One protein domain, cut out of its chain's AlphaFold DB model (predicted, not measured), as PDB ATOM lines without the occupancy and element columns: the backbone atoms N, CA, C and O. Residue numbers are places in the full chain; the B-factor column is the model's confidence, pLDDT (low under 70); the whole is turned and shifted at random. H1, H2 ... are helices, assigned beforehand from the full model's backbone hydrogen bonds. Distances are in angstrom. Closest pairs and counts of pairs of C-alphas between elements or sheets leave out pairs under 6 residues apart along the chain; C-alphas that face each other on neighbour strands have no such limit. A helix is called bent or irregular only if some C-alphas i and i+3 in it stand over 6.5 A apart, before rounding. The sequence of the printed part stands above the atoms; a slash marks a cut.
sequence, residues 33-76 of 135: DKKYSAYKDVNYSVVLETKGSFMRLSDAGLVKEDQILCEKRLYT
ATOM      1  N   ASP A  33     195.760 234.430 192.581       73.50
ATOM      2  CA  ASP A  33     195.270 233.486 193.590       73.50
ATOM      3  C   ASP A  33     195.850 232.072 193.506       73.50
ATOM      4  O   ASP A  33     196.109 231.453 194.534       73.50
ATOM      5  N   LYS A  34     196.064 231.545 192.300       75.81
ATOM      6  CA  LYS A  34     196.673 230.227 192.118       75.81
ATOM      7  C   LYS A  34     198.185 230.273 192.353       75.81
ATOM      8  O   LYS A  34     198.709 229.331 192.941       75.81
ATOM      9  N   LYS A  35     198.867 231.369 191.982       76.56
ATOM     10  CA  LYS A  35     200.306 231.567 192.261       76.56
ATOM     11  C   LYS A  35     200.587 231.627 193.766       76.56
ATOM     12  O   LYS A  35     201.569 231.057 194.224       76.56
ATOM     13  N   TYR A  36     199.691 232.247 194.535       78.44
ATOM     14  CA  TYR A  36     199.826 232.379 195.990       78.44
ATOM     15  C   TYR A  36     199.043 231.332 196.792       78.44
ATOM     16  O   TYR A  36     198.950 231.439 198.014       78.44
ATOM     17  N   SER A  37     198.483 230.312 196.134       83.69
ATOM     18  CA  SER A  37     197.670 229.285 196.800       83.69
ATOM     19  C   SER A  37     198.445 228.527 197.884       83.69
ATOM     20  O   SER A  37     197.874 228.222 198.926       83.69
ATOM     21  N   ALA A  38     199.753 228.323 197.694       80.75
ATOM     22  CA  ALA A  38     200.629 227.671 198.666       80.75
ATOM     23  C   ALA A  38     200.726 228.428 200.002       80.75
ATOM     24  O   ALA A  38     200.767 227.798 201.051       80.75
ATOM     25  N   TYR A  39     200.689 229.766 199.986       81.75
ATOM     26  CA  TYR A  39     200.713 230.583 201.208       81.75
ATOM     27  C   TYR A  39     199.393 230.524 201.990       81.75
ATOM     28  O   TYR A  39     199.355 230.904 203.157       81.75
ATOM     29  N   LYS A  40     198.303 230.085 201.343       85.12
ATOM     30  CA  LYS A  40     196.980 229.919 201.962       85.12
ATOM     31  C   LYS A  40     196.769 228.510 202.530       85.12
ATOM     32  O   LYS A  40     195.733 228.269 203.143       85.12
ATOM     33  N   ASP A  41     197.704 227.585 202.304       87.75
ATOM     34  CA  ASP A  41     197.629 226.235 202.858       87.75
ATOM     35  C   ASP A  41     197.777 226.289 204.386       87.75
ATOM     36  O   ASP A  41     198.650 226.972 204.924       87.75
ATOM     37  N   VAL A  42     196.940 225.532 205.093       88.19
ATOM     38  CA  VAL A  42     196.988 225.394 206.556       88.19
ATOM     39  C   VAL A  42     198.338 224.825 207.009       88.19
ATOM     40  O   VAL A  42     198.822 225.158 208.088       88.19
ATOM     41  N   ASN A  43     198.978 224.009 206.168       90.31
ATOM     42  CA  ASN A  43     200.269 223.385 206.453       90.31
ATOM     43  C   ASN A  43     201.472 224.249 206.051       90.31
ATOM     44  O   ASN A  43     202.611 223.825 206.247       90.31
ATOM     45  N   TYR A  44     201.257 225.442 205.492       89.56
ATOM     46  CA  TYR A  44     202.336 226.293 204.989       89.56
ATOM     47  C   TYR A  44     203.389 226.613 206.063       89.56
ATOM     48  O   TYR A  44     204.590 226.552 205.791       89.56
ATOM     49  N   SER A  45     202.961 226.866 207.304       89.44
ATOM     50  CA  SER A  45     203.866 227.081 208.441       89.44
ATOM     51  C   SER A  45     204.758 225.866 208.706       89.44
ATOM     52  O   SER A  45     205.969 226.014 208.822       89.44
ATOM     53  N   VAL A  46     204.191 224.657 208.718       90.69
ATOM     54  CA  VAL A  46     204.931 223.403 208.926       90.69
ATOM     55  C   VAL A  46     205.945 223.184 207.807       90.69
ATOM     56  O   VAL A  46     207.092 222.824 208.068       90.69
ATOM     57  N   VAL A  47     205.554 223.448 206.558       92.06
ATOM     58  CA  VAL A  47     206.461 223.357 205.408       92.06
ATOM     59  C   VAL A  47     207.638 224.320 205.570       92.06
ATOM     60  O   VAL A  47     208.779 223.908 205.369       92.06
ATOM     61  N   LEU A  48     207.400 225.565 205.988       91.88
ATOM     62  CA  LEU A  48     208.484 226.507 206.273       91.88
ATOM     63  C   LEU A  48     209.404 226.005 207.392       91.88
ATOM     64  O   LEU A  48     210.626 226.061 207.232       91.88
ATOM     65  N   GLU A  49     208.846 225.441 208.464       91.69
ATOM     66  CA  GLU A  49     209.634 224.918 209.586       91.69
ATOM     67  C   GLU A  49     210.554 223.773 209.145       91.69
ATOM     68  O   GLU A  49     211.720 223.737 209.539       91.69
ATOM     69  N   THR A  50     210.103 222.900 208.233       92.62
ATOM     70  CA  THR A  50     210.980 221.861 207.647       92.62
ATOM     71  C   THR A  50     212.144 222.431 206.831       92.62
ATOM     72  O   THR A  50     213.135 221.741 206.603       92.62
ATOM     73  N   LYS A  51     212.041 223.688 206.387       92.56
ATOM     74  CA  LYS A  51     213.093 224.423 205.670       92.56
ATOM     75  C   LYS A  51     213.911 225.334 206.588       92.56
ATOM     76  O   LYS A  51     214.760 226.070 206.093       92.56
ATOM     77  N   GLY A  52     213.670 225.295 207.901       87.88
ATOM     78  CA  GLY A  52     214.338 226.158 208.877       87.88
ATOM     79  C   GLY A  52     213.854 227.610 208.852       87.88
ATOM     80  O   GLY A  52     214.532 228.485 209.384       87.88
ATOM     81  N   SER A  53     212.701 227.880 208.236       87.56
ATOM     82  CA  SER A  53     212.048 229.189 208.256       87.56
ATOM     83  C   SER A  53     210.858 229.153 209.206       87.56
ATOM     84  O   SER A  53     210.070 228.213 209.201       87.56
ATOM     85  N   PHE A  54     210.714 230.177 210.039       89.69
ATOM     86  CA  PHE A  54     209.700 230.202 211.087       89.69
ATOM     87  C   PHE A  54     208.832 231.449 210.925       89.69
ATOM     88  O   PHE A  54     209.345 232.561 210.846       89.69
ATOM     89  N   MET A  55     207.507 231.278 210.911       88.50
ATOM     90  CA  MET A  55     206.539 232.393 210.918       88.50
ATOM     91  C   MET A  55     206.158 232.842 212.337       88.50
ATOM     92  O   MET A  55     205.171 233.549 212.530       88.50
ATOM     93  N   ARG A  56     206.918 232.403 213.339       85.62
ATOM     94  CA  ARG A  56     206.744 232.765 214.745       85.62
ATOM     95  C   ARG A  56     207.936 233.581 215.215       85.62
ATOM     96  O   ARG A  56     209.037 233.443 214.688       85.62
ATOM     97  N   LEU A  57     207.701 234.410 216.225       84.38
ATOM     98  CA  LEU A  57     208.786 235.072 216.934       84.38
ATOM     99  C   LEU A  57     209.672 234.002 217.577       84.38
ATOM    100  O   LEU A  57     209.174 233.023 218.129       84.38
ATOM    101  N   SER A  58     210.983 234.186 217.469       83.38
ATOM    102  CA  SER A  58     211.936 233.395 218.238       83.38
ATOM    103  C   SER A  58     211.853 233.817 219.702       83.38
ATOM    104  O   SER A  58     211.861 235.016 219.986       83.38
ATOM    105  N   ASP A  59     211.839 232.859 220.629       82.69
ATOM    106  CA  ASP A  59     211.893 233.143 222.072       82.69
ATOM    107  C   ASP A  59     213.195 233.864 222.463       82.69
ATOM    108  O   ASP A  59     213.228 234.644 223.412       82.69
ATOM    109  N   ALA A  60     214.267 233.649 221.691       82.50
ATOM    110  CA  ALA A  60     215.536 234.359 221.836       82.50
ATOM    111  C   ALA A  60     215.513 235.780 221.229       82.50
ATOM    112  O   ALA A  60     216.488 236.518 221.361       82.50
ATOM    113  N   GLY A  61     214.412 236.170 220.576       83.38
ATOM    114  CA  GLY A  61     214.272 237.438 219.869       83.38
ATOM    115  C   GLY A  61     215.096 237.513 218.582       83.38
ATOM    116  O   GLY A  61     215.554 236.501 218.045       83.38
ATOM    117  N   LEU A  62     215.254 238.736 218.070       80.94
ATOM    118  CA  LEU A  62     216.197 239.022 216.992       80.94
ATOM    119  C   LEU A  62     217.624 239.019 217.542       80.94
ATOM    120  O   LEU A  62     217.885 239.517 218.639       80.94
ATOM    121  N   VAL A  63     218.547 238.488 216.748       88.31
ATOM    122  CA  VAL A  63     219.979 238.539 217.037       88.31
ATOM    123  C   VAL A  63     220.408 240.012 217.045       88.31
ATOM    124  O   VAL A  63     220.168 240.743 216.082       88.31
ATOM    125  N   LYS A  64     221.002 240.477 218.152       88.19
ATOM    126  CA  LYS A  64     221.360 241.898 218.330       88.19
ATOM    127  C   LYS A  64     222.356 242.360 217.269       88.19
ATOM    128  O   LYS A  64     222.295 243.498 216.817       88.19
ATOM    129  N   GLU A  65     223.248 241.470 216.859       89.56
ATOM    130  CA  GLU A  65     224.237 241.686 215.811       89.56
ATOM    131  C   GLU A  65     223.561 241.977 214.463       89.56
ATOM    132  O   GLU A  65     223.946 242.930 213.783       89.56
ATOM    133  N   ASP A  66     222.509 241.229 214.118       86.81
ATOM    134  CA  ASP A  66     221.731 241.433 212.892       86.81
ATOM    135  C   ASP A  66     220.955 242.751 212.943       86.81
ATOM    136  O   ASP A  66     220.908 243.490 211.958       86.81
ATOM    137  N   GLN A  67     220.390 243.087 214.108       89.12
ATOM    138  CA  GLN A  67     219.717 244.367 214.311       89.12
ATOM    139  C   GLN A  67     220.685 245.537 214.091       89.12
ATOM    140  O   GLN A  67     220.394 246.433 213.299       89.12
ATOM    141  N   ILE A  68     221.860 245.503 214.725       92.94
ATOM    142  CA  ILE A  68     222.895 246.537 214.579       92.94
ATOM    143  C   ILE A  68     223.382 246.618 213.129       92.94
ATOM    144  O   ILE A  68     223.620 247.713 212.617       92.94
ATOM    145  N   LEU A  69     223.534 245.483 212.443       91.19
ATOM    146  CA  LEU A  69     223.933 245.451 211.038       91.19
ATOM    147  C   LEU A  69     222.893 246.133 210.142       91.19
ATOM    148  O   LEU A  69     223.261 246.955 209.299       91.19
ATOM    149  N   CYS A  70     221.613 245.811 210.331       88.00
ATOM    150  CA  CYS A  70     220.506 246.423 209.605       88.00
ATOM    151  C   CYS A  70     220.422 247.925 209.883       88.00
ATOM    152  O   CYS A  70     220.394 248.712 208.939       88.00
ATOM    153  N   GLU A  71     220.472 248.335 211.151       92.69
ATOM    154  CA  GLU A  71     220.500 249.747 211.546       92.69
ATOM    155  C   GLU A  71     221.686 250.468 210.904       92.69
ATOM    156  O   GLU A  71     221.514 251.500 210.256       92.69
ATOM    157  N   LYS A  72     222.889 249.888 210.972       93.44
ATOM    158  CA  LYS A  72     224.067 250.442 210.307       93.44
ATOM    159  C   LYS A  72     223.808 250.616 208.817       93.44
ATOM    160  O   LYS A  72     224.067 251.693 208.303       93.44
ATOM    161  N   ARG A  73     223.296 249.617 208.099       86.81
ATOM    162  CA  ARG A  73     223.046 249.737 206.650       86.81
ATOM    163  C   ARG A  73     221.981 250.783 206.313       86.81
ATOM    164  O   ARG A  73     222.169 251.497 205.332       86.81
ATOM    165  N   LEU A  74     220.923 250.883 207.118       88.81
ATOM    166  CA  LEU A  74     219.820 251.828 206.928       88.81
ATOM    167  C   LEU A  74     220.226 253.278 207.217       88.81
ATOM    168  O   LEU A  74     219.823 254.178 206.486       88.81
ATOM    169  N   TYR A  75     221.025 253.508 208.262       91.50
ATOM    170  CA  TYR A  75     221.435 254.852 208.681       91.50
ATOM    171  C   TYR A  75     222.782 255.295 208.102       91.50
ATOM    172  O   TYR A  75     223.075 256.491 208.073       91.50
ATOM    173  N   THR A  76     223.613 254.367 207.619       90.00
ATOM    174  CA  THR A  76     224.849 254.730 206.915       90.00
ATOM    175  C   THR A  76     224.482 255.328 205.568       90.00
ATOM    176  O   THR A  76     223.895 254.654 204.722       90.00
TER     177      THR A  76
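This is residues 33 to 76 of the 135 residues of an uncharacterized protein of Exophiala spinifera (UniProt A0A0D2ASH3). The model is an open arch with no packed core: the longest helix, H3, stands free as one leg, the short helices H1 and H2 make a small group at the other end, and the long link of residues 51 to 63 spans between them. No two of the helices touch, and residues 57 to 76, of which 64 to 75 belong to H3, stick out from the rest. The printed part has 44 residues, with three named helices in the order H1, H2, H3 and no named strand; the class is all helix. The whole is extended, with a radius of gyration of the C-alphas of 15.2 A, and its C-alphas span 40 by 25 by 14 A.

Look first for H3, residues 64 to 75. Find C-alpha 64 at (221.360, 241.898, 218.330); from there the helix runs 16.2 A to C-alpha 75 at (221.435, 254.852, 208.681). Then go back to H2, residues 44 to 50, which measures 10.1 A from first to last C-alpha. Before it is H1, residues 37 to 40, which begins at C-alpha 37 at (197.670, 229.285, 196.800) and measures 5.2 A.

Begin at H3, which touches no helix: it is apart from H2, and it is apart from H1. At the other end, H1 and H2 are close but not clearly touching, with 1 pair of C-alphas within 8 A. That pair is the closest C-alphas of the two, those of Ala 38 and Tyr 44, 6.7 A apart; centre to centre the two helices are 11.8 A apart. In the backbone of H2 and H3, every O i to N i+4 pair is within hydrogen-bond range. H1 is too short for such a pair, and its 1 pair of O i and N i+3 is within range. No helix is bent.

The outline is elongated, but only just. The two C-alphas farthest apart are those of Val 42 and Thr 76, at 40.5 A, and from the first printed C-alpha, Asp 33, to the last, Thr 76, it is 38.8 A. The link from H1 to H2 is tight, with 3 residues, and the link from H2 to H3 is long, with 13 residues, 51 to 63. The C-alphas of this long stretch lie 5 to 14 A from the mean of all C-alphas. The printed part has no cut. In the B-factor column you will find a mean pLDDT of 87.0 over the printed part, and no printed residue is under 70.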